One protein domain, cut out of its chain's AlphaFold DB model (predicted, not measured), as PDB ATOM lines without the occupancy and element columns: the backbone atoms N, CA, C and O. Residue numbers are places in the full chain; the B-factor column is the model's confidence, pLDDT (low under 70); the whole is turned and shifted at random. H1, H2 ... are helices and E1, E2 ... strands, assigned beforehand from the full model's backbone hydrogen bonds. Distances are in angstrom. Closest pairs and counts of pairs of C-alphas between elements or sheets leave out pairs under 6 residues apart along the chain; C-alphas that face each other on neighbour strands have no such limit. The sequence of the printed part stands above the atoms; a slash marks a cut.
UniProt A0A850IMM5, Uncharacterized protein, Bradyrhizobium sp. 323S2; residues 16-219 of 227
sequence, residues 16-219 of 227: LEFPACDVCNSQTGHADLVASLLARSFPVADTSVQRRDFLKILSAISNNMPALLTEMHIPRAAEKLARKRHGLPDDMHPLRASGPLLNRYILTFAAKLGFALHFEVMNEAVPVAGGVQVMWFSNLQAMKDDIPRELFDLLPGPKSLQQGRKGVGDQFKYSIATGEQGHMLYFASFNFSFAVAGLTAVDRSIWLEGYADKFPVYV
ATOM      1  N   LEU A  16      96.521  86.328   9.039       95.19
ATOM      2  CA  LEU A  16      96.264  87.451   9.956       95.19
ATOM      3  C   LEU A  16      97.506  88.321  10.236       95.19
ATOM      4  O   LEU A  16      97.641  88.926  11.312       95.19
ATOM      5  N   GLU A  17      98.477  88.329   9.323       94.25
ATOM      6  CA  GLU A  17      99.466  89.399   9.236       94.25
ATOM      7  C   GLU A  17      98.790  90.646   8.658       94.25
ATOM      8  O   GLU A  17      98.014  90.556   7.716       94.25
ATOM      9  N   PHE A  18      99.064  91.813   9.232       93.75
ATOM     10  CA  PHE A  18      98.419  93.061   8.832       93.75
ATOM     11  C   PHE A  18      99.420  94.215   8.943       93.75
ATOM     12  O   PHE A  18     100.350  94.133   9.760       93.75
ATOM     13  N   PRO A  19      99.275  95.275   8.132       90.38
ATOM     14  CA  PRO A  19     100.128  96.445   8.226       90.38
ATOM     15  C   PRO A  19      99.862  97.182   9.539       90.38
ATOM     16  O   PRO A  19      98.720  97.436   9.920       90.38
ATOM     17  N   ALA A  20     100.936  97.557  10.221       88.75
ATOM     18  CA  ALA A  20     100.893  98.411  11.395       88.75
ATOM     19  C   ALA A  20     102.082  99.369  11.337       88.75
ATOM     20  O   ALA A  20     103.160  98.987  10.883       88.75
ATOM     21  N   CYS A  21     101.898 100.604  11.803       86.50
ATOM     22  CA  CYS A  21     103.032 101.499  11.997       86.50
ATOM     23  C   CYS A  21     103.907 101.009  13.161       86.50
ATOM     24  O   CYS A  21     103.447 100.259  14.033       86.50
ATOM     25  N   ASP A  22     105.153 101.479  13.207       84.62
ATOM     26  CA  ASP A  22     106.117 101.097  14.246       84.62
ATOM     27  C   ASP A  22     105.584 101.359  15.657       84.62
ATOM     28  O   ASP A  22     105.758 100.544  16.562       84.62
ATOM     29  N   VAL A  23     104.861 102.465  15.829       83.31
ATOM     30  CA  VAL A  23     104.227 102.861  17.091       83.31
ATOM     31  C   VAL A  23     103.167 101.837  17.519       83.31
ATOM     32  O   VAL A  23     103.295 101.230  18.582       83.31
ATOM     33  N   CYS A  24     102.181 101.550  16.663       83.31
ATOM     34  CA  CYS A  24     101.123 100.575  16.953       83.31
ATOM     35  C   CYS A  24     101.674  99.163  17.213       83.31
ATOM     36  O   CYS A  24     101.168  98.433  18.072       83.31
ATOM     37  N   ASN A  25     102.711  98.762  16.471       85.19
ATOM     38  CA  ASN A  25     103.303  97.437  16.614       85.19
ATOM     39  C   ASN A  25     104.156  97.310  17.890       85.19
ATOM     40  O   ASN A  25     104.071  96.295  18.578       85.19
ATOM     41  N   SER A  26     104.950  98.330  18.232       85.00
ATOM     42  CA  SER A  26     105.869  98.290  19.383       85.00
ATOM     43  C   SER A  26     105.172  98.457  20.736       85.00
ATOM     44  O   SER A  26     105.588  97.842  21.717       85.00
ATOM     45  N   GLN A  27     104.087  99.227  20.807       86.19
ATOM     46  CA  GLN A  27     103.442  99.571  22.082       86.19
ATOM     47  C   GLN A  27     102.493  98.495  22.620       86.19
ATOM     48  O   GLN A  27     102.138  98.493  23.798       86.19
ATOM     49  N   THR A  28     102.102  97.532  21.789       91.94
ATOM     50  CA  THR A  28     101.138  96.486  22.163       91.94
ATOM     51  C   THR A  28     101.796  95.206  22.687       91.94
ATOM     52  O   THR A  28     101.095  94.255  23.032       91.94
ATOM     53  N   GLY A  29     103.128  95.172  22.823       94.19
ATOM     54  CA  GLY A  29     103.862  93.977  23.258       94.19
ATOM     55  C   GLY A  29     103.452  93.456  24.643       94.19
ATOM     56  O   GLY A  29     103.380  92.247  24.854       94.19
ATOM     57  N   HIS A  30     103.116  94.349  25.578       95.94
ATOM     58  CA  HIS A  30     102.587  93.954  26.888       95.94
ATOM     59  C   HIS A  30     101.188  93.338  26.789       95.94
ATOM     60  O   HIS A  30     100.942  92.305  27.402       95.94
ATOM     61  N   ALA A  31     100.301  93.903  25.964       96.69
ATOM     62  CA  ALA A  31      98.979  93.331  25.713       96.69
ATOM     63  C   ALA A  31      99.078  91.924  25.097       96.69
ATOM     64  O   ALA A  31      98.419  90.994  25.561       96.69
ATOM     65  N   ASP A  32      99.977  91.743  24.124       97.00
ATOM     66  CA  ASP A  32     100.269  90.442  23.512       97.00
ATOM     67  C   ASP A  32     100.799  89.426  24.543       97.00
ATOM     68  O   ASP A  32     100.409  88.252  24.536       97.00
ATOM     69  N   LEU A  33     101.666  89.864  25.463       97.56
ATOM     70  CA  LEU A  33     102.204  89.014  26.525       97.56
ATOM     71  C   LEU A  33     101.126  88.607  27.544       97.56
ATOM     72  O   LEU A  33     101.089  87.450  27.959       97.56
ATOM     73  N   VAL A  34     100.224  89.519  27.909       97.88
ATOM     74  CA  VAL A  34      99.101  89.240  28.821       97.88
ATOM     75  C   VAL A  34      98.078  88.299  28.187       97.88
ATOM     76  O   VAL A  34      97.660  87.332  28.822       97.88
ATOM     77  N   ALA A  35      97.731  88.505  26.916       97.94
ATOM     78  CA  ALA A  35      96.886  87.569  26.177       97.94
ATOM     79  C   ALA A  35      97.529  86.174  26.091       97.94
ATOM     80  O   ALA A  35      96.846  85.162  26.246       97.94
ATOM     81  N   SER A  36      98.855  86.114  25.925       97.44
ATOM     82  CA  SER A  36      99.611  84.858  25.971       97.44
ATOM     83  C   SER A  36      99.542  84.197  27.350       97.44
ATOM     84  O   SER A  36      99.325  82.992  27.423       97.44
ATOM     85  N   LEU A  37      99.659  84.959  28.445       96.81
ATOM     86  CA  LEU A  37      99.491  84.424  29.801       96.81
ATOM     87  C   LEU A  37      98.117  83.769  29.961       96.81
ATOM     88  O   LEU A  37      98.047  82.610  30.371       96.81
ATOM     89  N   LEU A  38      97.044  84.482  29.604       96.12
ATOM     90  CA  LEU A  38      95.686  83.954  29.716       96.12
ATOM     91  C   LEU A  38      95.505  82.704  28.859       96.12
ATOM     92  O   LEU A  38      95.108  81.676  29.394       96.12
ATOM     93  N   ALA A  39      95.866  82.755  27.573       95.44
ATOM     94  CA  ALA A  39      95.715  81.624  26.657       95.44
ATOM     95  C   ALA A  39      96.422  80.364  27.173       95.44
ATOM     96  O   ALA A  39      95.916  79.261  27.000       95.44
ATOM     97  N   ARG A  40      97.599  80.513  27.793       92.50
ATOM     98  CA  ARG A  40      98.402  79.388  28.295       92.50
ATOM     99  C   ARG A  40      98.036  78.950  29.716       92.50
ATOM    100  O   ARG A  40      98.570  77.941  30.162       92.50
ATOM    101  N   SER A  41      97.156  79.674  30.414       90.56
ATOM    102  CA  SER A  41      96.755  79.357  31.794       90.56
ATOM    103  C   SER A  41      95.777  78.183  31.879       90.56
ATOM    104  O   SER A  41      95.746  77.501  32.898       90.56
ATOM    105  N   PHE A  42      95.008  77.923  30.817       85.62
ATOM    106  CA  PHE A  42      94.149  76.744  30.707       85.62
ATOM    107  C   PHE A  42      94.485  75.974  29.415       85.62
ATOM    108  O   PHE A  42      93.817  76.150  28.386       85.62
ATOM    109  N   PRO A  43      95.586  75.195  29.428       73.12
ATOM    110  CA  PRO A  43      96.073  74.486  28.253       73.12
ATOM    111  C   PRO A  43      95.187  73.303  27.850       73.12
ATOM    112  O   PRO A  43      94.534  72.683  28.682       73.12
ATOM    113  N   VAL A  44      95.234  72.942  26.563       71.44
ATOM    114  CA  VAL A  44      94.540  71.758  26.017       71.44
ATOM    115  C   VAL A  44      95.233  70.446  26.422       71.44
ATOM    116  O   VAL A  44      94.577  69.412  26.515       71.44
ATOM    117  N   ALA A  45      96.548  70.472  26.676       73.50
ATOM    118  CA  ALA A  45      97.333  69.292  27.037       73.50
ATOM    119  C   ALA A  45      98.438  69.627  28.051       73.50
ATOM    120  O   ALA A  45      99.091  70.665  27.951       73.50
ATOM    121  N   ASP A  46      98.701  68.724  28.995       78.56
ATOM    122  CA  ASP A  46      99.807  68.871  29.945       78.56
ATOM    123  C   ASP A  46     101.100  68.283  29.359       78.56
ATOM    124  O   ASP A  46     101.414  67.103  29.525       78.56
ATOM    125  N   THR A  47     101.838  69.100  28.600       87.12
ATOM    126  CA  THR A  47     103.141  68.715  28.034       87.12
ATOM    127  C   THR A  47     104.285  69.503  28.669       87.12
ATOM    128  O   THR A  47     104.145  70.648  29.110       87.12
ATOM    129  N   SER A  48     105.486  68.919  28.644       91.38
ATOM    130  CA  SER A  48     106.701  69.602  29.106       91.38
ATOM    131  C   SER A  48     107.030  70.861  28.289       91.38
ATOM    132  O   SER A  48     107.659  71.785  28.814       91.38
ATOM    133  N   VAL A  49     106.591  70.924  27.024       91.94
ATOM    134  CA  VAL A  49     106.703  72.112  26.168       91.94
ATOM    135  C   VAL A  49     105.759  73.197  26.677       91.94
ATOM    136  O   VAL A  49     106.215  74.312  26.928       91.94
ATOM    137  N   GLN A  50     104.493  72.857  26.939       89.50
ATOM    138  CA  GLN A  50     103.504  73.806  27.459       89.50
ATOM    139  C   GLN A  50     103.943  74.408  28.791       89.50
ATOM    140  O   GLN A  50     103.924  75.630  28.950       89.50
ATOM    141  N   ARG A  51     104.423  73.567  29.716       91.56
ATOM    142  CA  ARG A  51     104.937  74.016  31.015       91.56
ATOM    143  C   ARG A  51     106.122  74.969  30.859       91.56
ATOM    144  O   ARG A  51     106.189  75.990  31.540       91.56
ATOM    145  N   ARG A  52     107.060  74.657  29.962       94.62
ATOM    146  CA  ARG A  52     108.232  75.504  29.698       94.62
ATOM    147  C   ARG A  52     107.835  76.856  29.110       94.62
ATOM    148  O   ARG A  52     108.382  77.874  29.529       94.62
ATOM    149  N   ASP A  53     106.915  76.867  28.151       94.06
ATOM    150  CA  ASP A  53     106.431  78.097  27.522       94.06
ATOM    151  C   ASP A  53     105.666  78.965  28.528       94.06
ATOM    152  O   ASP A  53     105.930  80.165  28.628       94.06
ATOM    153  N   PHE A  54     104.810  78.353  29.351       94.50
ATOM    154  CA  PHE A  54     104.078  79.047  30.409       94.50
ATOM    155  C   PHE A  54     105.014  79.692  31.439       94.50
ATOM    156  O   PHE A  54     104.863  80.872  31.747       94.50
ATOM    157  N   LEU A  55     106.040  78.975  31.915       95.44
ATOM    158  CA  LEU A  55     107.020  79.529  32.859       95.44
ATOM    159  C   LEU A  55     107.805  80.713  32.276       95.44
ATOM    160  O   LEU A  55     108.096  81.669  32.993       95.44
ATOM    161  N   LYS A  56     108.124  80.687  30.976       96.81
ATOM    162  CA  LYS A  56     108.763  81.828  30.298       96.81
ATOM    163  C   LYS A  56     107.843  83.043  30.244       96.81
ATOM    164  O   LYS A  56     108.304  84.153  30.497       96.81
ATOM    165  N   ILE A  57     106.561  82.840  29.936       97.38
ATOM    166  CA  ILE A  57     105.561  83.915  29.930       97.38
ATOM    167  C   ILE A  57     105.400  84.489  31.339       97.38
ATOM    168  O   ILE A  57     105.492  85.701  31.507       97.38
ATOM    169  N   LEU A  58     105.251  83.635  32.357       96.44
ATOM    170  CA  LEU A  58     105.171  84.064  33.754       96.44
ATOM    171  C   LEU A  58     106.397  84.868  34.186       96.44
ATOM    172  O   LEU A  58     106.245  85.921  34.798       96.44
ATOM    173  N   SER A  59     107.605  84.416  33.837       97.94
ATOM    174  CA  SER A  59     108.833  85.157  34.136       97.94
ATOM    175  C   SER A  59     108.845  86.526  33.453       97.94
ATOM    176  O   SER A  59     109.159  87.525  34.096       97.94
ATOM    177  N   ALA A  60     108.436  86.605  32.185       97.88
ATOM    178  CA  ALA A  60     108.347  87.875  31.473       97.88
ATOM    179  C   ALA A  60     107.305  88.820  32.099       97.88
ATOM    180  O   ALA A  60     107.589  90.007  32.257       97.88
ATOM    181  N   ILE A  61     106.135  88.318  32.506       97.81
ATOM    182  CA  ILE A  61     105.129  89.115  33.221       97.81
ATOM    183  C   ILE A  61     105.682  89.587  34.570       97.81
ATOM    184  O   ILE A  61     105.577  90.767  34.886       97.81
ATOM    185  N   SER A  62     106.315  88.705  35.345       97.81
ATOM    186  CA  SER A  62     106.892  89.052  36.648       97.81
ATOM    187  C   SER A  62     107.950  90.150  36.545       97.81
ATOM    188  O   SER A  62     108.048  90.980  37.442       97.81
ATOM    189  N   ASN A  63     108.728  90.165  35.459       97.75
ATOM    190  CA  ASN A  63     109.787  91.151  35.253       97.75
ATOM    191  C   ASN A  63     109.257  92.500  34.745       97.75
ATOM    192  O   ASN A  63     109.800  93.534  35.117       97.75
ATOM    193  N   ASN A  64     108.225  92.503  33.893       96.50
ATOM    194  CA  ASN A  64     107.774  93.718  33.196       96.50
ATOM    195  C   ASN A  64     106.471  94.310  33.758       96.50
ATOM    196  O   ASN A  64     106.227  95.505  33.623       96.50
ATOM    197  N   MET A  65     105.611  93.489  34.366       97.06
ATOM    198  CA  MET A  65     104.275  93.856  34.856       97.06
ATOM    199  C   MET A  65     103.934  93.138  36.183       97.06
ATOM    200  O   MET A  65     102.881  92.503  36.287       97.06
ATOM    201  N   PRO A  66     104.770  93.221  37.237       97.19
ATOM    202  CA  PRO A  66     104.535  92.495  38.496       97.19
ATOM    203  C   PRO A  66     103.205  92.863  39.180       97.19
ATOM    204  O   PRO A  66     102.580  92.025  39.837       97.19
ATOM    205  N   ALA A  67     102.727  94.097  38.985       97.75
ATOM    206  CA  ALA A  67     101.433  94.550  39.493       97.75
ATOM    207  C   ALA A  67     100.256  93.727  38.936       97.75
ATOM    208  O   ALA A  67      99.288  93.490  39.655       97.75
ATOM    209  N   LEU A  68     100.363  93.219  37.701       97.75
ATOM    210  CA  LEU A  68      99.339  92.361  37.108       97.75
ATOM    211  C   LEU A  68      99.205  91.035  37.868       97.75
ATOM    212  O   LEU A  68      98.094  90.599  38.150       97.75
ATOM    213  N   LEU A  69     100.323  90.413  38.256       96.69
ATOM    214  CA  LEU A  69     100.289  89.176  39.049       96.69
ATOM    215  C   LEU A  69      99.641  89.413  40.413       96.69
ATOM    216  O   LEU A  69      98.884  88.573  40.893       96.69
ATOM    217  N   THR A  70      99.905  90.577  41.010       96.94
ATOM    218  CA  THR A  70      99.286  90.984  42.277       96.94
ATOM    219  C   THR A  70      97.778  91.184  42.117       96.94
ATOM    220  O   THR A  70      97.005  90.720  42.951       96.94
ATOM    221  N   GLU A  71      97.344  91.826  41.030       97.56
ATOM    222  CA  GLU A  71      95.928  92.033  40.712       97.56
ATOM    223  C   GLU A  71      95.180  90.705  40.511       97.56
ATOM    224  O   GLU A  71      94.084  90.522  41.056       97.56
ATOM    225  N   MET A  72      95.789  89.778  39.765       96.94
ATOM    226  CA  MET A  72      95.222  88.470  39.429       96.94
ATOM    227  C   MET A  72      95.242  87.478  40.599       96.94
ATOM    228  O   MET A  72      94.498  86.494  40.584       96.94
ATOM    229  N   HIS A  73      96.080  87.709  41.612       95.38
ATOM    230  CA  HIS A  73      96.211  86.813  42.751       95.38
ATOM    231  C   HIS A  73      94.936  86.784  43.606       95.38
ATOM    232  O   HIS A  73      94.392  87.815  44.017       95.38
ATOM    233  N   ILE A  74      94.485  85.573  43.930       93.81
ATOM    234  CA  ILE A  74      93.399  85.329  44.876       93.81
ATOM    235  C   ILE A  74      94.001  84.722  46.152       93.81
ATOM    236  O   ILE A  74      94.633  83.669  46.080       93.81
ATOM    237  N   PRO A  75      93.787  85.325  47.339       94.50
ATOM    238  CA  PRO A  75      94.213  84.722  48.598       94.50
ATOM    239  C   PRO A  75      93.543  83.362  48.831       94.50
ATOM    240  O   PRO A  75      92.355  83.206  48.547       94.50
ATOM    241  N   ARG A  76      94.245  82.406  49.454       93.00
ATOM    242  CA  ARG A  76      93.772  81.015  49.662       93.00
ATOM    243  C   ARG A  76      92.341  80.889  50.207       93.00
ATOM    244  O   ARG A  76      91.588  80.013  49.787       93.00
ATOM    245  N   ALA A  77      91.947  81.752  51.148       93.94
ATOM    246  CA  ALA A  77      90.592  81.742  51.707       93.94
ATOM    247  C   ALA A  77      89.526  82.135  50.665       93.94
ATOM    248  O   ALA A  77      88.485  81.486  50.562       93.94
ATOM    249  N   ALA A  78      89.810  83.164  49.862       93.88
ATOM    250  CA  ALA A  78      88.948  83.594  48.766       93.88
ATOM    251  C   ALA A  78      88.946  82.577  47.615       93.88
ATOM    252  O   ALA A  78      87.909  82.358  47.000       93.88
ATOM    253  N   GLU A  79      90.069  81.902  47.374       94.44
ATOM    254  CA  GLU A  79      90.203  80.835  46.382       94.44
ATOM    255  C   GLU A  79      89.306  79.636  46.732       94.44
ATOM    256  O   GLU A  79      88.510  79.189  45.907       94.44
ATOM    257  N   LYS A  80      89.338  79.182  47.995       93.69
ATOM    258  CA  LYS A  80      88.439  78.133  48.506       93.69
ATOM    259  C   LYS A  80      86.966  78.524  48.359       93.69
ATOM    260  O   LYS A  80      86.136  77.693  47.987       93.69
ATOM    261  N   LEU A  81      86.631  79.786  48.643       94.19
ATOM    262  CA  LEU A  81      85.271  80.295  48.477       94.19
ATOM    263  C   LEU A  81      84.855  80.339  47.000       94.19
ATOM    264  O   LEU A  81      83.726  79.967  46.685       94.19
ATOM    265  N   ALA A  82      85.750  80.763  46.104       92.44
ATOM    266  CA  ALA A  82      85.508  80.805  44.666       92.44
ATOM    267  C   ALA A  82      85.266  79.403  44.097       92.44
ATOM    268  O   ALA A  82      84.274  79.207  43.396       92.44
ATOM    269  N   ARG A  83      86.094  78.414  44.477       93.56
ATOM    270  CA  ARG A  83      85.874  77.007  44.112       93.56
ATOM    271  C   ARG A  83      84.502  76.520  44.552       93.56
ATOM    272  O   ARG A  83      83.727  76.059  43.722       93.56
ATOM    273  N   LYS A  84      84.157  76.710  45.831       94.12
ATOM    274  CA  LYS A  84      82.851  76.301  46.370       94.12
ATOM    275  C   LYS A  84      81.686  76.984  45.648       94.12
ATOM    276  O   LYS A  84      80.701  76.329  45.331       94.12
ATOM    277  N   ARG A  85      81.785  78.293  45.397       93.44
ATOM    278  CA  ARG A  85      80.728  79.087  44.747       93.44
ATOM    279  C   ARG A  85      80.475  78.653  43.304       93.44
ATOM    280  O   ARG A  85      79.348  78.763  42.837       93.44
ATOM    281  N   HIS A  86      81.515  78.222  42.601       90.44
ATOM    282  CA  HIS A  86      81.444  77.881  41.181       90.44
ATOM    283  C   HIS A  86      81.543  76.377  40.910       90.44
ATOM    284  O   HIS A  86      81.643  75.991  39.753       90.44
ATOM    285  N   GLY A  87      81.500  75.536  41.951       91.06
ATOM    286  CA  GLY A  87      81.583  74.080  41.813       91.06
ATOM    287  C   GLY A  87      82.879  73.603  41.152       91.06
ATOM    288  O   GLY A  87      82.855  72.620  40.420       91.06
ATOM    289  N   LEU A  88      83.991  74.319  41.352       89.62
ATOM    290  CA  LEU A  88      85.266  73.987  40.711       89.62
ATOM    291  C   LEU A  88      85.983  72.850  41.465       89.62
ATOM    292  O   LEU A  88      85.922  72.831  42.700       89.62
ATOM    293  N   PRO A  89      86.710  71.963  40.757       88.44
ATOM    294  CA  PRO A  89      87.568  70.942  41.361       88.44
ATOM    295  C   PRO A  89      88.610  71.511  42.336       88.44
ATOM    296  O   PRO A  89      89.049  72.654  42.194       88.44
ATOM    297  N   ASP A  90      89.036  70.705  43.313       86.31
ATOM    298  CA  ASP A  90      89.993  71.130  44.347       86.31
ATOM    299  C   ASP A  90      91.404  71.416  43.808       86.31
ATOM    300  O   ASP A  90      92.120  72.242  44.379       86.31
ATOM    301  N   ASP A  91      91.783  70.778  42.702       86.50
ATOM    302  CA  ASP A  91      93.034  70.987  41.967       86.50
ATOM    303  C   ASP A  91      92.972  72.177  40.993       86.50
ATOM    304  O   ASP A  91      93.977  72.540  40.377       86.50
ATOM    305  N   MET A  92      91.814  72.839  40.879       86.69
ATOM    306  CA  MET A  92      91.665  74.050  40.084       86.69
ATOM    307  C   MET A  92      92.002  75.302  40.905       86.69
ATOM    308  O   MET A  92      91.412  75.589  41.954       86.69
ATOM    309  N   HIS A  93      92.925  76.098  40.369       90.00
ATOM    310  CA  HIS A  93      93.404  77.339  40.974       90.00
ATOM    311  C   HIS A  93      92.880  78.554  40.191       90.00
ATOM    312  O   HIS A  93      93.511  78.973  39.218       90.00
ATOM    313  N   PRO A  94      91.710  79.116  40.558       92.31
ATOM    314  CA  PRO A  94      91.140  80.249  39.840       92.31
ATOM    315  C   PRO A  94      92.006  81.506  39.984       92.31
ATOM    316  O   PRO A  94      92.582  81.774  41.040       92.31
ATOM    317  N   LEU A  95      92.025  82.315  38.926       94.19
ATOM    318  CA  LEU A  95      92.667  83.628  38.891       94.19
ATOM    319  C   LEU A  95      91.602  84.726  38.884       94.19
ATOM    320  O   LEU A  95      90.509  84.546  38.342       94.19
ATOM    321  N   ARG A  96      91.913  85.887  39.470       94.62
ATOM    322  CA  ARG A  96      91.035  87.055  39.363       94.62
ATOM    323  C   ARG A  96      91.182  87.644  37.964       94.62
ATOM    324  O   ARG A  96      92.244  88.136  37.605       94.62
ATOM    325  N   ALA A  97      90.084  87.632  37.218       94.62
ATOM    326  CA  ALA A  97      90.026  88.096  35.836       94.62
ATOM    327  C   ALA A  97      89.286  89.440  35.657       94.62
ATOM    328  O   ALA A  97      89.000  89.837  34.540       94.62
ATOM    329  N   SER A  98      88.940  90.140  36.741       93.19
ATOM    330  CA  SER A  98      88.092  91.345  36.703       93.19
ATOM    331  C   SER A  98      88.829  92.646  37.040       93.19
ATOM    332  O   SER A  98      88.189  93.657  37.317       93.19
ATOM    333  N   GLY A  99      90.161  92.611  37.121       96.31
ATOM    334  CA  GLY A  99      90.965  93.762  37.518       96.31
ATOM    335  C   GLY A  99      91.227  94.749  36.369       96.31
ATOM    336  O   GLY A  99      91.159  94.365  35.196       96.31
ATOM    337  N   PRO A 100      91.474  96.036  36.675       96.44
ATOM    338  CA  PRO A 100      91.646  97.079  35.664       96.44
ATOM    339  C   PRO A 100      92.884  96.891  34.776       96.44
ATOM    340  O   PRO A 100      92.799  97.180  33.582       96.44
ATOM    341  N   LEU A 101      94.012  96.397  35.303       96.88
ATOM    342  CA  LEU A 101      95.223  96.177  34.502       96.88
ATOM    343  C   LEU A 101      94.993  95.074  33.473       96.88
ATOM    344  O   LEU A 101      95.271  95.272  32.289       96.88
ATOM    345  N   LEU A 102      94.446  93.937  33.907       97.38
ATOM    346  CA  LEU A 102      94.131  92.829  33.015       97.38
ATOM    347  C   LEU A 102      93.148  93.265  31.928       97.38
ATOM    348  O   LEU A 102      93.416  93.038  30.748       97.38
ATOM    349  N   ASN A 103      92.054  93.928  32.322       96.56
ATOM    350  CA  ASN A 103      91.042  94.431  31.395       96.56
ATOM    351  C   ASN A 103      91.652  95.383  30.361       96.56
ATOM    352  O   ASN A 103      91.414  95.218  29.168       96.56
ATOM    353  N   ARG A 104      92.493  96.336  30.782       95.12
ATOM    354  CA  ARG A 104      93.174  97.248  29.853       95.12
ATOM    355  C   ARG A 104      93.984  96.478  28.811       95.12
ATOM    356  O   ARG A 104      93.809  96.702  27.617       95.12
ATOM    357  N   TYR A 105      94.846  95.558  29.246       96.62
ATOM    358  CA  TYR A 105      95.709  94.809  28.330       96.62
ATOM    359  C   TYR A 105      94.924  93.897  27.387       96.62
ATOM    360  O   TYR A 105      95.230  93.847  26.195       96.62
ATOM    361  N   ILE A 106      93.915  93.186  27.889       97.44
ATOM    362  CA  ILE A 106      93.172  92.227  27.069       97.44
ATOM    363  C   ILE A 106      92.246  92.920  26.066       97.44
ATOM    364  O   ILE A 106      92.113  92.436  24.945       97.44
ATOM    365  N   LEU A 107      91.680  94.081  26.411       96.56
ATOM    366  CA  LEU A 107      90.882  94.890  25.486       96.56
ATOM    367  C   LEU A 107      91.771  95.520  24.402       96.56
ATOM    368  O   LEU A 107      91.425  95.469  23.225       96.56
ATOM    369  N   THR A 108      92.975  95.992  24.752       95.81
ATOM    370  CA  THR A 108      93.975  96.421  23.758       95.81
ATOM    371  C   THR A 108      94.345  95.287  22.797       95.81
ATOM    372  O   THR A 108      94.379  95.489  21.582       95.81
ATOM    373  N   PHE A 109      94.593  94.081  23.316       97.06
ATOM    374  CA  PHE A 109      94.847  92.900  22.491       97.06
ATOM    375  C   PHE A 109      93.653  92.569  21.582       97.06
ATOM    376  O   PHE A 109      93.838  92.318  20.389       97.06
ATOM    377  N   ALA A 110      92.433  92.598  22.127       97.62
ATOM    378  CA  ALA A 110      91.207  92.337  21.383       97.62
ATOM    379  C   ALA A 110      91.040  93.322  20.221       97.62
ATOM    380  O   ALA A 110      90.750  92.889  19.109       97.62
ATOM    381  N   ALA A 111      91.284  94.616  20.445       96.44
ATOM    382  CA  ALA A 111      91.198  95.640  19.407       96.44
ATOM    383  C   ALA A 111      92.249  95.430  18.309       96.44
ATOM    384  O   ALA A 111      91.922  95.448  17.122       96.44
ATOM    385  N   LYS A 112      93.498  95.133  18.694       96.25
ATOM    386  CA  LYS A 112      94.570  94.774  17.749       96.25
ATOM    387  C   LYS A 112      94.195  93.553  16.903       96.25
ATOM    388  O   LYS A 112      94.482  93.521  15.708       96.25
ATOM    389  N   LEU A 113      93.544  92.553  17.501       97.50
ATOM    390  CA  LEU A 113      93.044  91.390  16.772       97.50
ATOM    391  C   LEU A 113      91.920  91.780  15.808       97.50
ATOM    392  O   LEU A 113      91.937  91.318  14.672       97.50
ATOM    393  N   GLY A 114      90.991  92.639  16.231       97.25
ATOM    394  CA  GLY A 114      89.916  93.155  15.383       97.25
ATOM    395  C   GLY A 114      90.446  93.850  14.127       97.25
ATOM    396  O   GLY A 114      90.013  93.517  13.027       97.25
ATOM    397  N   PHE A 115      91.451  94.721  14.263       96.31
ATOM    398  CA  PHE A 115      92.123  95.339  13.111       96.31
ATOM    399  C   PHE A 115      92.766  94.306  12.176       96.31
ATOM    400  O   PHE A 115      92.638  94.417  10.958       96.31
ATOM    401  N   ALA A 116      93.425  93.283  12.728       96.81
ATOM    402  CA  ALA A 116      94.043  92.231  11.925       96.81
ATOM    403  C   ALA A 116      93.007  91.380  11.169       96.81
ATOM    404  O   ALA A 116      93.221  91.047  10.009       96.81
ATOM    405  N   LEU A 117      91.888  91.042  11.816       97.56
ATOM    406  CA  LEU A 117      90.790  90.290  11.199       97.56
ATOM    407  C   LEU A 117      90.091  91.113  10.112       97.56
ATOM    408  O   LEU A 117      89.763  90.568   9.062       97.56
ATOM    409  N   HIS A 118      89.907  92.416  10.335       96.75
ATOM    410  CA  HIS A 118      89.354  93.311   9.324       96.75
ATOM    411  C   HIS A 118      90.252  93.353   8.090       96.75
ATOM    412  O   HIS A 118      89.769  93.159   6.982       96.75
ATOM    413  N   PHE A 119      91.562  93.532   8.285       96.69
ATOM    414  CA  PHE A 119      92.514  93.541   7.177       96.69
ATOM    415  C   PHE A 119      92.539  92.209   6.419       96.69
ATOM    416  O   PHE A 119      92.564  92.212   5.197       96.69
ATOM    417  N   GLU A 120      92.475  91.070   7.111       95.81
ATOM    418  CA  GLU A 120      92.417  89.751   6.461       95.81
ATOM    419  C   GLU A 120      91.214  89.616   5.517       95.81
ATOM    420  O   GLU A 120      91.324  89.010   4.453       95.81
ATOM    421  N   VAL A 121      90.057  90.156   5.909       95.06
ATOM    422  CA  VAL A 121      88.807  90.003   5.151       95.06
ATOM    423  C   VAL A 121      88.645  91.078   4.083       95.06
ATOM    424  O   VAL A 121      88.233  90.766   2.967       95.06
ATOM    425  N   MET A 122      88.958  92.327   4.417       94.44
ATOM    426  CA  MET A 122      88.742  93.482   3.544       94.44
ATOM    427  C   MET A 122      89.963  93.805   2.678       94.44
ATOM    428  O   MET A 122      89.837  94.527   1.697       94.44
ATOM    429  N   ASN A 123      91.148  93.290   3.031       94.25
ATOM    430  CA  ASN A 123      92.441  93.651   2.439       94.25
ATOM    431  C   ASN A 123      92.743  95.166   2.486       94.25
ATOM    432  O   ASN A 123      93.575  95.683   1.742       94.25
ATOM    433  N   GLU A 124      92.077  95.872   3.398       93.75
ATOM    434  CA  GLU A 124      92.210  97.300   3.650       93.75
ATOM    435  C   GLU A 124      92.319  97.529   5.157       93.75
ATOM    436  O   GLU A 124      91.766  96.781   5.965       93.75
ATOM    437  N   ALA A 125      93.099  98.530   5.560       93.81
ATOM    438  CA  ALA A 125      93.192  98.894   6.967       93.81
ATOM    439  C   ALA A 125      91.940  99.673   7.379       93.81
ATOM    440  O   ALA A 125      91.440 100.495   6.612       93.81
ATOM    441  N   VAL A 126      91.489  99.489   8.624       93.94
ATOM    442  CA  VAL A 126      90.458 100.367   9.192       93.94
ATOM    443  C   VAL A 126      90.988 101.810   9.154       93.94
ATOM    444  O   VAL A 126      92.079 102.062   9.679       93.94
ATOM    445  N   PRO A 127      90.268 102.759   8.532       93.00
ATOM    446  CA  PRO A 127      90.718 104.142   8.419       93.00
ATOM    447  C   PRO A 127      90.685 104.856   9.776       93.00
ATOM    448  O   PRO A 127      90.013 104.429  10.711       93.00
ATOM    449  N   VAL A 128      91.363 106.004   9.875       91.50
ATOM    450  CA  VAL A 128      91.423 106.824  11.107       91.50
ATOM    451  C   VAL A 128      90.043 107.337  11.548       91.50
ATOM    452  O   VAL A 128      89.835 107.591  12.732       91.50
ATOM    453  N   ALA A 129      89.087 107.469  10.621       93.44
ATOM    454  CA  ALA A 129      87.686 107.786  10.926       93.44
ATOM    455  C   ALA A 129      86.910 106.594  11.518       93.44
ATOM    456  O   ALA A 129      85.856 106.769  12.125       93.44
ATOM    457  N   GLY A 130      87.437 105.383  11.367       94.75
ATOM    458  CA  GLY A 130      86.858 104.157  11.877       94.75
ATOM    459  C   GLY A 130      87.287 103.837  13.305       94.75
ATOM    460  O   GLY A 130      87.739 104.699  14.067       94.75
ATOM    461  N   GLY A 131      87.143 102.564  13.661       95.00
ATOM    462  CA  GLY A 131      87.597 102.013  14.930       95.00
ATOM    463  C   GLY A 131      87.143 100.574  15.155       95.00
ATOM    464  O   GLY A 131      86.493  99.957  14.306       95.00
ATOM    465  N   VAL A 132      87.490 100.047  16.326       95.69
ATOM    466  CA  VAL A 132      87.043  98.745  16.819       95.69
ATOM    467  C   VAL A 132      86.472  98.910  18.214       95.69
ATOM    468  O   VAL A 132      87.147  99.418  19.108       95.69
ATOM    469  N   GLN A 133      85.246  98.444  18.410       95.44
ATOM    470  CA  GLN A 133      84.654  98.284  19.731       95.44
ATOM    471  C   GLN A 133      84.789  96.832  20.169       95.44
ATOM    472  O   GLN A 133      84.495  95.923  19.390       95.44
ATOM    473  N   VAL A 134      85.245  96.606  21.402       95.69
ATOM    474  CA  VAL A 134      85.632  95.265  21.860       95.69
ATOM    475  C   VAL A 134      85.083  94.902  23.227       95.69
ATOM    476  O   VAL A 134      84.893  95.741  24.105       95.69
ATOM    477  N   MET A 135      84.906  93.600  23.410       95.31
ATOM    478  CA  MET A 135      84.619  92.951  24.679       95.31
ATOM    479  C   MET A 135      85.399  91.640  24.781       95.31
ATOM    480  O   MET A 135      85.873  91.090  23.782       95.31
ATOM    481  N   TRP A 136      85.533  91.120  25.996       97.06
ATOM    482  CA  TRP A 136      86.168  89.832  26.229       97.06
ATOM    483  C   TRP A 136      85.430  89.036  27.301       97.06
ATOM    484  O   TRP A 136      84.701  89.591  28.124       97.06
ATOM    485  N   PHE A 137      85.631  87.725  27.264       97.00
ATOM    486  CA  PHE A 137      84.953  86.756  28.108       97.00
ATOM    487  C   PHE A 137      85.978  85.793  28.697       97.00
ATOM    488  O   PHE A 137      86.788  85.207  27.976       97.00
ATOM    489  N   SER A 138      85.924  85.596  30.009       96.19
ATOM    490  CA  SER A 138      86.667  84.537  30.692       96.19
ATOM    491  C   SER A 138      86.056  83.158  30.418       96.19
ATOM    492  O   SER A 138      84.873  83.031  30.096       96.19
ATOM    493  N   ASN A 139      86.837  82.098  30.619       93.19
ATOM    494  CA  ASN A 139      86.319  80.729  30.591       93.19
ATOM    495  C   ASN A 139      85.183  80.485  31.599       93.19
ATOM    496  O   ASN A 139      84.264  79.734  31.296       93.19
ATOM    497  N   LEU A 140      85.190  81.155  32.756       92.62
ATOM    498  CA  LEU A 140      84.108  81.047  33.735       92.62
ATOM    499  C   LEU A 140      82.772  81.565  33.185       92.62
ATOM    500  O   LEU A 140      81.737  80.980  33.485       92.62
ATOM    501  N   GLN A 141      82.789  82.640  32.391       93.62
ATOM    502  CA  GLN A 141      81.585  83.145  31.717       93.62
ATOM    503  C   GLN A 141      81.099  82.156  30.658       93.62
ATOM    504  O   GLN A 141      79.910  81.867  30.594       93.62
ATOM    505  N   ALA A 142      82.018  81.573  29.880       90.94
ATOM    506  CA  ALA A 142      81.670  80.528  28.920       90.94
ATOM    507  C   ALA A 142      81.021  79.312  29.606       90.94
ATOM    508  O   ALA A 142      80.003  78.819  29.142       90.94
ATOM    509  N   MET A 143      81.561  78.865  30.746       88.44
ATOM    510  CA  MET A 143      81.018  77.742  31.526       88.44
ATOM    511  C   MET A 143      79.628  78.007  32.121       88.44
ATOM    512  O   MET A 143      78.946  77.059  32.503       88.44
ATOM    513  N   LYS A 144      79.234  79.275  32.259       90.06
ATOM    514  CA  LYS A 144      77.942  79.691  32.820       90.06
ATOM    515  C   LYS A 144      76.917  80.091  31.766       90.06
ATOM    516  O   LYS A 144      75.843  80.543  32.138       90.06
ATOM    517  N   ASP A 145      77.258  79.951  30.486       90.31
ATOM    518  CA  ASP A 145      76.458  80.466  29.375       90.31
ATOM    519  C   ASP A 145      76.229  81.995  29.445       90.31
ATOM    520  O   ASP A 145      75.228  82.503  28.948       90.31
ATOM    521  N   ASP A 146      77.179  82.746  30.027       93.12
ATOM    522  CA  ASP A 146      77.126  84.216  30.149       93.12
ATOM    523  C   ASP A 146      77.585  84.939  28.859       93.12
ATOM    524  O   ASP A 146      77.596  86.171  28.799       93.12
ATOM    525  N   ILE A 147      78.019  84.201  27.829       93.44
ATOM    526  CA  ILE A 147      78.351  84.777  26.517       93.44
ATOM    527  C   ILE A 147      77.042  84.963  25.731       93.44
ATOM    528  O   ILE A 147      76.323  83.976  25.559       93.44
ATOM    529  N   PRO A 148      76.736  86.175  25.221       91.69
ATOM    530  CA  PRO A 148      75.503  86.434  24.477       91.69
ATOM    531  C   PRO A 148      75.321  85.454  23.316       91.69
ATOM    532  O   PRO A 148      76.190  85.350  22.444       91.69
ATOM    533  N   ARG A 149      74.197  84.727  23.303       91.06
ATOM    534  CA  ARG A 149      73.917  83.698  22.287       91.06
ATOM    535  C   ARG A 149      73.735  84.304  20.901       91.06
ATOM    536  O   ARG A 149      74.136  83.699  19.915       91.06
ATOM    537  N   GLU A 150      73.255  85.540  20.864       90.69
ATOM    538  CA  GLU A 150      73.058  86.339  19.661       90.69
ATOM    539  C   GLU A 150      74.365  86.504  18.867       90.69
ATOM    540  O   GLU A 150      74.332  86.586  17.643       90.69
ATOM    541  N   LEU A 151      75.533  86.494  19.530       89.69
ATOM    542  CA  LEU A 151      76.822  86.500  18.829       89.69
ATOM    543  C   LEU A 151      76.998  85.247  17.967       89.69
ATOM    544  O   LEU A 151      77.512  85.342  16.857       89.69
ATOM    545  N   PHE A 152      76.582  84.081  18.462       91.00
ATOM    546  CA  PHE A 152      76.709  82.820  17.732       91.00
ATOM    547  C   PHE A 152      75.665  82.682  16.626       91.00
ATOM    548  O   PHE A 152      75.968  82.085  15.599       91.00
ATOM    549  N   ASP A 153      74.484  83.279  16.798       92.69
ATOM    550  CA  ASP A 153      73.436  83.286  15.771       92.69
ATOM    551  C   ASP A 153      73.824  84.144  14.554       92.69
ATOM    552  O   ASP A 153      73.450  83.840  13.421       92.69
ATOM    553  N   LEU A 154      74.597  85.212  14.779       93.38
ATOM    554  CA  LEU A 154      75.055  86.130  13.731       93.38
ATOM    555  C   LEU A 154      76.343  85.677  13.032       93.38
ATOM    556  O   LEU A 154      76.673  86.189  11.961       93.38
ATOM    557  N   LEU A 155      77.105  84.764  13.636       96.12
ATOM    558  CA  LEU A 155      78.432  84.389  13.165       96.12
ATOM    559  C   LEU A 155      78.431  83.022  12.468       96.12
ATOM    560  O   LEU A 155      77.837  82.066  12.959       96.12
ATOM    561  N   PRO A 156      79.161  82.874  11.348       95.56
ATOM    562  CA  PRO A 156      79.320  81.576  10.716       95.56
ATOM    563  C   PRO A 156      80.203  80.648  11.563       95.56
ATOM    564  O   PRO A 156      80.853  81.053  12.534       95.56
ATOM    565  N   GLY A 157      80.282  79.386  11.131       94.50
ATOM    566  CA  GLY A 157      81.155  78.390  11.746       94.50
ATOM    567  C   GLY A 157      82.618  78.860  11.850       94.50
ATOM    568  O   GLY A 157      83.119  79.538  10.945       94.50
ATOM    569  N   PRO A 158      83.320  78.505  12.944       96.31
ATOM    570  CA  PRO A 158      84.654  79.019  13.214       96.31
ATOM    571  C   PRO A 158      85.706  78.485  12.243       96.31
ATOM    572  O   PRO A 158      85.713  77.311  11.867       96.31
ATOM    573  N   LYS A 159      86.658  79.354  11.915       96.50
ATOM    574  CA  LYS A 159      87.899  79.073  11.191       96.50
ATOM    575  C   LYS A 159      89.086  79.071  12.160       96.50
ATOM    576  O   LYS A 159      88.964  79.439  13.328       96.50
ATOM    577  N   SER A 160      90.253  78.655  11.679       97.25
ATOM    578  CA  SER A 160      91.522  78.723  12.412       97.25
ATOM    579  C   SER A 160      92.682  78.991  11.449       97.25
ATOM    580  O   SER A 160      92.500  78.966  10.233       97.25
ATOM    581  N   LEU A 161      93.872  79.260  11.988       96.62
ATOM    582  CA  LEU A 161      95.093  79.370  11.193       96.62
ATOM    583  C   LEU A 161      95.551  77.981  10.737       96.62
ATOM    584  O   LEU A 161      95.611  77.031  11.527       96.62
ATOM    585  N   GLN A 162      95.924  77.877   9.464       95.56
ATOM    586  CA  GLN A 162      96.383  76.636   8.857       95.56
ATOM    587  C   GLN A 162      97.482  76.909   7.828       95.56
ATOM    588  O   GLN A 162      97.367  77.795   6.989       95.56
ATOM    589  N   GLN A 163      98.547  76.109   7.869       92.94
ATOM    590  CA  GLN A 163      99.633  76.134   6.896       92.94
ATOM    591  C   GLN A 163      99.986  74.703   6.482       92.94
ATOM    592  O   GLN A 163     100.598  73.933   7.230       92.94
ATOM    593  N   GLY A 164      99.585  74.336   5.263       92.25
ATOM    594  CA  GLY A 164      99.673  72.959   4.784       92.25
ATOM    595  C   GLY A 164      98.877  72.013   5.689       92.25
ATOM    596  O   GLY A 164      97.684  72.209   5.916       92.25
ATOM    597  N   ARG A 165      99.551  70.993   6.234       90.69
ATOM    598  CA  ARG A 165      98.951  70.022   7.171       90.69
ATOM    599  C   ARG A 165      98.943  70.488   8.631       90.69
ATOM    600  O   ARG A 165      98.345  69.818   9.464       90.69
ATOM    601  N   LYS A 166      99.628  71.588   8.959       90.31
ATOM    602  CA  LYS A 166      99.683  72.114  10.328       90.31
ATOM    603  C   LYS A 166      98.534  73.092  10.545       90.31
ATOM    604  O   LYS A 166      98.449  74.092   9.838       90.31
ATOM    605  N   GLY A 167      97.691  72.819  11.531       93.12
ATOM    606  CA  GLY A 167      96.633  73.716  11.991       93.12
ATOM    607  C   GLY A 167      96.695  73.881  13.505       93.12
ATOM    608  O   GLY A 167      97.323  73.075  14.186       93.12
ATOM    609  N   VAL A 168      96.055  74.932  14.010       94.88
ATOM    610  CA  VAL A 168      96.004  75.274  15.446       94.88
ATOM    611  C   VAL A 168      94.561  75.444  15.924       94.88
ATOM    612  O   VAL A 168      94.268  76.277  16.778       94.88
ATOM    613  N   GLY A 169      93.638  74.676  15.336       94.75
ATOM    614  CA  GLY A 169      92.202  74.765  15.616       94.75
ATOM    615  C   GLY A 169      91.819  74.403  17.048       94.75
ATOM    616  O   GLY A 169      90.760  74.795  17.508       94.75
ATOM    617  N   ASP A 170      92.670  73.688  17.768       92.31
ATOM    618  CA  ASP A 170      92.555  73.417  19.200       92.31
ATOM    619  C   ASP A 170      92.983  74.611  20.075       92.31
ATOM    620  O   ASP A 170      92.499  74.748  21.196       92.31
ATOM    621  N   GLN A 171      93.839  75.497  19.557       94.75
ATOM    622  CA  GLN A 171      94.434  76.606  20.311       94.75
ATOM    623  C   GLN A 171      93.872  77.981  19.957       94.75
ATOM    624  O   GLN A 171      93.890  78.894  20.781       94.75
ATOM    625  N   PHE A 172      93.384  78.156  18.735       96.94
ATOM    626  CA  PHE A 172      92.834  79.418  18.267       96.94
ATOM    627  C   PHE A 172      91.727  79.160  17.256       96.94
ATOM    628  O   PHE A 172      91.921  78.440  16.275       96.94
ATOM    629  N   LYS A 173      90.576  79.787  17.472       97.44
ATOM    630  CA  LYS A 173      89.468  79.794  16.520       97.44
ATOM    631  C   LYS A 173      88.919  81.200  16.393       97.44
ATOM    632  O   LYS A 173      88.966  81.961  17.356       97.44
ATOM    633  N   TYR A 174      88.378  81.525  15.230       97.94
ATOM    634  CA  TYR A 174      87.697  82.790  15.008       97.94
ATOM    635  C   TYR A 174      86.545  82.641  14.013       97.94
ATOM    636  O   TYR A 174      86.630  81.863  13.066       97.94
ATOM    637  N   SER A 175      85.487  83.413  14.219       97.94
ATOM    638  CA  SER A 175      84.357  83.572  13.309       97.94
ATOM    639  C   SER A 175      84.211  85.041  12.952       97.94
ATOM    640  O   SER A 175      84.477  85.913  13.781       97.94
ATOM    641  N   ILE A 176      83.792  85.306  11.717       97.25
ATOM    642  CA  ILE A 176      83.618  86.659  11.192       97.25
ATOM    643  C   ILE A 176      82.323  86.722  10.390       97.25
ATOM    644  O   ILE A 176      82.104  85.868   9.533       97.25
ATOM    645  N   ALA A 177      81.527  87.762  10.618       96.31
ATOM    646  CA  ALA A 177      80.439  88.172   9.743       96.31
ATOM    647  C   ALA A 177      80.687  89.607   9.267       96.31
ATOM    648  O   ALA A 177      81.042  90.484  10.055       96.31
ATOM    649  N   THR A 178      80.511  89.846   7.972       94.44
ATOM    650  CA  THR A 178      80.629  91.176   7.366       94.44
ATOM    651  C   THR A 178      79.245  91.777   7.176       94.44
ATOM    652  O   THR A 178      78.350  91.103   6.668       94.44
ATOM    653  N   GLY A 179      79.077  93.031   7.578       86.56
ATOM    654  CA  GLY A 179      77.884  93.824   7.303       86.56
ATOM    655  C   GLY A 179      78.059  94.708   6.069       86.56
ATOM    656  O   GLY A 179      79.057  94.628   5.351       86.56
ATOM    657  N   GLU A 180      77.086  95.585   5.841       82.12
ATOM    658  CA  GLU A 180      77.205  96.648   4.843       82.12
ATOM    659  C   GLU A 180      78.313  97.647   5.223       82.12
ATOM    660  O   GLU A 180      78.793  97.666   6.356       82.12
ATOM    661  N   GLN A 181      78.736  98.480   4.265       83.44
ATOM    662  CA  GLN A 181      79.638  99.622   4.501       83.44
ATOM    663  C   GLN A 181      80.982  99.272   5.180       83.44
ATOM    664  O   GLN A 181      81.586 100.108   5.841       83.44
ATOM    665  N   GLY A 182      81.480  98.041   5.020       83.69
ATOM    666  CA  GLY A 182      82.776  97.629   5.574       83.69
ATOM    667  C   GLY A 182      82.760  97.342   7.081       83.69
ATOM    668  O   GLY A 182      83.821  97.221   7.694       83.69
ATOM    669  N   HIS A 183      81.583  97.211   7.699       90.19
ATOM    670  CA  HIS A 183      81.475  96.768   9.089       90.19
ATOM    671  C   HIS A 183      81.733  95.266   9.217       90.19
ATOM    672  O   HIS A 183      81.408  94.476   8.329       90.19
ATOM    673  N   MET A 184      82.302  94.846  10.345       94.94
ATOM    674  CA  MET A 184      82.619  93.437  10.577       94.94
ATOM    675  C   MET A 184      82.480  93.075  12.052       94.94
ATOM    676  O   MET A 184      83.147  93.664  12.902       94.94
ATOM    677  N   LEU A 185      81.645  92.081  12.339       95.81
ATOM    678  CA  LEU A 185      81.543  91.430  13.639       95.81
ATOM    679  C   LEU A 185      82.524  90.257  13.685       95.81
ATOM    680  O   LEU A 185      82.602  89.471  12.738       95.81
ATOM    681  N   TYR A 186      83.236  90.100  14.796       97.50
ATOM    682  CA  TYR A 186      84.080  88.935  15.026       97.50
ATOM    683  C   TYR A 186      83.915  88.363  16.428       97.50
ATOM    684  O   TYR A 186      83.607  89.068  17.390       97.50
ATOM    685  N   PHE A 187      84.206  87.072  16.532       98.12
ATOM    686  CA  PHE A 187      84.403  86.355  17.784       98.12
ATOM    687  C   PHE A 187      85.637  85.476  17.639       98.12
ATOM    688  O   PHE A 187      85.788  84.792  16.628       98.12
ATOM    689  N   ALA A 188      86.521  85.472  18.627       98.06
ATOM    690  CA  ALA A 188      87.711  84.637  18.626       98.06
ATOM    691  C   ALA A 188      87.956  84.018  20.002       98.06
ATOM    692  O   ALA A 188      87.864  84.698  21.018       98.06
ATOM    693  N   SER A 189      88.307  82.735  20.029       97.06
ATOM    694  CA  SER A 189      88.588  81.974  21.248       97.06
ATOM    695  C   SER A 189      90.030  81.476  21.272       97.06
ATOM    696  O   SER A 189      90.568  81.060  20.242       97.06
ATOM    697  N   PHE A 190      90.623  81.464  22.466       96.62
ATOM    698  CA  PHE A 190      92.021  81.111  22.708       96.62
ATOM    699  C   PHE A 190      92.118  79.957  23.706       96.62
ATOM    700  O   PHE A 190      91.848  80.129  24.900       96.62
ATOM    701  N   ASN A 191      92.508  78.779  23.211       91.56
ATOM    702  CA  ASN A 191      92.373  77.500  23.907       91.56
ATOM    703  C   ASN A 191      90.951  77.380  24.499       91.56
ATOM    704  O   ASN A 191      89.970  77.718  23.838       91.56
ATOM    705  N   PHE A 192      90.847  76.982  25.766       89.12
ATOM    706  CA  PHE A 192      89.625  77.078  26.572       89.12
ATOM    707  C   PHE A 192      89.751  78.153  27.661       89.12
ATOM    708  O   PHE A 192      89.129  78.050  28.713       89.12
ATOM    709  N   SER A 193      90.608  79.159  27.450       93.81
ATOM    710  CA  SER A 193      90.984  80.125  28.492       93.81
ATOM    711  C   SER A 193      90.149  81.404  28.462       93.81
ATOM    712  O   SER A 193      89.681  81.865  29.503       93.81
ATOM    713  N   PHE A 194      89.979  81.999  27.284       97.12
ATOM    714  CA  PHE A 194      89.191  83.217  27.111       97.12
ATOM    715  C   PHE A 194      88.736  83.373  25.658       97.12
ATOM    716  O   PHE A 194      89.272  82.735  24.743       97.12
ATOM    717  N   ALA A 195      87.765  84.253  25.450       97.69
ATOM    718  CA  ALA A 195      87.329  84.697  24.137       97.69
ATOM    719  C   ALA A 195      87.278  86.225  24.068       97.69
ATOM    720  O   ALA A 195      87.194  86.908  25.086       97.69
ATOM    721  N   VAL A 196      87.327  86.759  22.855       97.88
ATOM    722  CA  VAL A 196      87.130  88.176  22.551       97.88
ATOM    723  C   VAL A 196      86.096  88.298  21.446       97.88
ATOM    724  O   VAL A 196      86.035  87.453  20.554       97.88
ATOM    725  N   ALA A 197      85.307  89.358  21.494       97.31
ATOM    726  CA  ALA A 197      84.386  89.717  20.432       97.31
ATOM    727  C   ALA A 197      84.485  91.211  20.159       97.31
ATOM    728  O   ALA A 197      84.912  91.985  21.022       97.31
ATOM    729  N   GLY A 198      84.085  91.623  18.968       95.56
ATOM    730  CA  GLY A 198      84.068  93.036  18.645       95.56
ATOM    731  C   GLY A 198      83.467  93.342  17.291       95.56
ATOM    732  O   GLY A 198      83.249  92.456  16.465       95.56
ATOM    733  N   LEU A 199      83.218  94.628  17.090       95.25
ATOM    734  CA  LEU A 199      82.724  95.205  15.852       95.25
ATOM    735  C   LEU A 199      83.774  96.184  15.331       95.25
ATOM    736  O   LEU A 199      84.195  97.090  16.052       95.25
ATOM    737  N   THR A 200      84.187  96.020  14.081       95.69
ATOM    738  CA  THR A 200      85.005  97.011  13.376       95.69
ATOM    739  C   THR A 200      84.112  97.866  12.492       95.69
ATOM    740  O   THR A 200      83.207  97.335  11.843       95.69
ATOM    741  N   ALA A 201      84.402  99.158  12.411       94.69
ATOM    742  CA  ALA A 201      83.705 100.095  11.544       94.69
ATOM    743  C   ALA A 201      84.693 101.007  10.819       94.69
ATOM    744  O   ALA A 201      85.674 101.438  11.421       94.69
ATOM    745  N   VAL A 202      84.419 101.321   9.551       93.88
ATOM    746  CA  VAL A 202      85.206 102.294   8.770       93.88
ATOM    747  C   VAL A 202      84.805 103.745   9.060       93.88
ATOM    748  O   VAL A 202      85.605 104.654   8.873       93.88
ATOM    749  N   ASP A 203      83.603 103.951   9.595       91.75
ATOM    750  CA  ASP A 203      83.142 105.204  10.190       91.75
ATOM    751  C   ASP A 203      82.534 104.892  11.562       91.75
ATOM    752  O   ASP A 203      81.532 104.174  11.674       91.75
ATOM    753  N   ARG A 204      83.179 105.376  12.627       89.62
ATOM    754  CA  ARG A 204      82.762 105.082  14.004       89.62
ATOM    755  C   ARG A 204      81.514 105.856  14.438       89.62
ATOM    756  O   ARG A 204      80.842 105.392  15.360       89.62
ATOM    757  N   SER A 205      81.188 106.970  13.780       85.69
ATOM    758  CA  SER A 205      80.049 107.825  14.146       85.69
ATOM    759  C   SER A 205      78.701 107.149  13.892       85.69
ATOM    760  O   SER A 205      77.725 107.404  14.593       85.69
ATOM    761  N   ILE A 206      78.660 106.224  12.928       75.50
ATOM    762  CA  ILE A 206      77.433 105.532  12.523       75.50
ATOM    763  C   ILE A 206      77.072 104.413  13.514       75.50
ATOM    764  O   ILE A 206      75.896 104.210  13.810       75.50
ATOM    765  N   TRP A 207      78.068 103.691  14.047       72.50
ATOM    766  CA  TRP A 207      77.825 102.428  14.767       72.50
ATOM    767  C   TRP A 207      78.505 102.284  16.125       72.50
ATOM    768  O   TRP A 207      77.995 101.547  16.966       72.50
ATOM    769  N   LEU A 208      79.648 102.933  16.359       82.06
ATOM    770  CA  LEU A 208      80.442 102.685  17.570       82.06
ATOM    771  C   LEU A 208      80.200 103.746  18.644       82.06
ATOM    772  O   LEU A 208      80.057 103.407  19.818       82.06
ATOM    773  N   GLU A 209      80.119 105.019  18.254       79.06
ATOM    774  CA  GLU A 209      80.001 106.136  19.203       79.06
ATOM    775  C   GLU A 209      78.696 106.081  20.012       79.06
ATOM    776  O   GLU A 209      78.710 106.362  21.208       79.06
ATOM    777  N   GLY A 210      77.601 105.585  19.423       75.94
ATOM    778  CA  GLY A 210      76.326 105.383  20.127       75.94
ATOM    779  C   GLY A 210      76.372 104.368  21.282       75.94
ATOM    780  O   GLY A 210      75.448 104.323  22.093       75.94
ATOM    781  N   TYR A 211      77.438 103.566  21.383       79.12
ATOM    782  CA  TYR A 211      77.627 102.554  22.430       79.12
ATOM    783  C   TYR A 211      78.945 102.716  23.201       79.12
ATOM    784  O   TYR A 211      79.303 101.830  23.983       79.12
ATOM    785  N   ALA A 212      79.666 103.823  23.004       78.81
ATOM    786  CA  ALA A 212      80.988 104.043  23.594       78.81
ATOM    787  C   ALA A 212      80.978 104.018  25.136       78.81
ATOM    788  O   ALA A 212      81.948 103.575  25.749       78.81
ATOM    789  N   ASP A 213      79.857 104.390  25.762       79.69
ATOM    790  CA  ASP A 213      79.688 104.353  27.223       79.69
ATOM    791  C   ASP A 213      79.670 102.928  27.802       79.69
ATOM    792  O   ASP A 213      79.872 102.735  29.002       79.69
ATOM    793  N   LYS A 214      79.398 101.915  26.968       80.19
ATOM    794  CA  LYS A 214      79.295 100.509  27.392       80.19
ATOM    795  C   LYS A 214      80.548  99.708  27.076       80.19
ATOM    796  O   LYS A 214      80.925  98.838  27.860       80.19
ATOM    797  N   PHE A 215      81.173  99.982  25.936       86.50
ATOM    798  CA  PHE A 215      82.346  99.255  25.471       86.50
ATOM    799  C   PHE A 215      83.365 100.223  24.873       86.50
ATOM    800  O   PHE A 215      82.987 101.068  24.053       86.50
ATOM    801  N   PRO A 216      84.656 100.077  25.219       90.62
ATOM    802  CA  PRO A 216      85.688 100.968  24.718       90.62
ATOM    803  C   PRO A 216      85.830 100.844  23.204       90.62
ATOM    804  O   PRO A 216      85.809  99.742  22.643       90.62
ATOM    805  N   VAL A 217      86.015 101.996  22.566       93.56
ATOM    806  CA  VAL A 217      86.323 102.123  21.144       93.56
ATOM    807  C   VAL A 217      87.806 102.444  21.007       93.56
ATOM    808  O   VAL A 217      88.313 103.331  21.686       93.56
ATOM    809  N   TYR A 218      88.488 101.713  20.132       93.38
ATOM    810  CA  TYR A 218      89.891 101.922  19.791       93.38
ATOM    811  C   TYR A 218      89.985 102.380  18.341       93.38
ATOM    812  O   TYR A 218      89.494 101.689  17.445       93.38
ATOM    813  N   VAL A 219      90.640 103.507  18.094       92.44
ATOM    814  CA  VAL A 219      90.929 103.989  16.740       92.44
ATOM    815  C   VAL A 219      92.352 103.608  16.320       92.44
ATOM    816  O   VAL A 219      93.206 103.321  17.168       92.44
TER     817      VAL A 219
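This is residues 16 to 219 of the 227 residues of an uncharacterized protein of Bradyrhizobium sp. 323S2 (UniProt A0A850IMM5). A twisted slab of four antiparallel strands has the long helix H6 lying over one face, and at one end of H6 the helices H2, H3 and H4 gather, H2 crossing H6 and H3 folding back on H2 as a hairpin. H5 sits far out beyond that end, H7, H8 and H9 only graze the sheet, and residues 162 to 167 stick out as a thin loop. The printed part has 204 residues, with nine named helices and four named strands in the order H1 H2 H3 H4 H5 H6 E1 H7 H8 E2 E3 E4 H9. The sheet's order is E1 E4 E3 E2, and the class is mixed, helices and strands. The whole is compact, with a radius of gyration of the C-alphas of 17.6 A and spans of 51 by 37 by 33 A.

Start in the sheet at C-alpha 131, (87.597, 102.013, 14.930), where E1 begins; it covers residues 131 to 138 and is 23.6 A long. E4, residues 194 to 201, is also 23.6 A long, E3 is residues 184 to 190 at 19.7 A, and E2 is residues 172 to 178 at 20.2 A. Find C-alpha 100 at (91.646, 97.079, 35.664); from there H6 runs 32.5 A to residue 122. H2 is residues 29 to 41, 18.4 A, and H3 residues 48 to 64, 24.5 A. H4 is residues 66 to 72, and H5, residues 76 to 86, is 15.3 A long. The short helices are H1, residues 22 to 27, which begins at C-alpha 22, (106.117, 101.097, 14.246); H7, residues 139 to 143; H8, residues 149 to 154; and H9, residues 204 to 207.

Look first at the edge strand E1 beside E4: they are antiparallel at 164 degrees, with N 133 and O 199 2.9 A apart, within hydrogen-bond range. E2, E3 and E4 form a meander, each strand the antiparallel neighbour of the one before. In the hairpin of E3 and E4, N 188 and O 196 are 2.8 A apart; in that of E2 and E3, N 175 and O 187 are 2.8 A apart, both within hydrogen-bond range. H2 and H6 are on the same face of the sheet, making two layers, helices on one face of a sheet. H6 has a height over the sheet of 6.7 A; its closest C-alphas to E1 are those of Ala 111 and Val 132, 5.8 A. On the local plane it stands at 57 degrees to E1, only just slantwise to the strands. H2 lies over none of the strands. H2 touches H6 about perpendicular, at 81 degrees, with residues 30 to 35 alone; the closest C-alphas are those of Ala 31 and Tyr 105, 4.4 A. H3 touches H2 at a steep tilt of 40 degrees, opposite ways, closest at the C-alphas of Arg 40 and Phe 54, 6.1 A. H3 and H4 only just touch, with 3 pairs of C-alphas within 8 A, and only at the corner. H4 touches H6, about perpendicular at 89 degrees, and meets residues 101 to 102 of H6 alone; the closest C-alphas of the two are those of Leu 68 and Leu 101, 6.2 A apart. H1 and H2 meet only through their link, and H5 is apart from H4 and H6. In H1 to H8 every O i to N i+4 pair is within hydrogen-bond range; H9 is too short for such a pair, and its one O i to N i+3 pair is not within range.

The two C-alphas farthest apart are those of Ala 77 and Gln 181, at 51.7 A. The printed part has no cut. The long links are H5 to H6, 13 residues, and H8 to E2, 17 residues; in the latter, residues 162 to 163 pair antiparallel with residues 166 to 167. Near the end of the printed part, residues 217 to 218 pair antiparallel with residues 132 to 133 of E1. The mean pLDDT of the printed part is 92.7, and no printed residue is under 70.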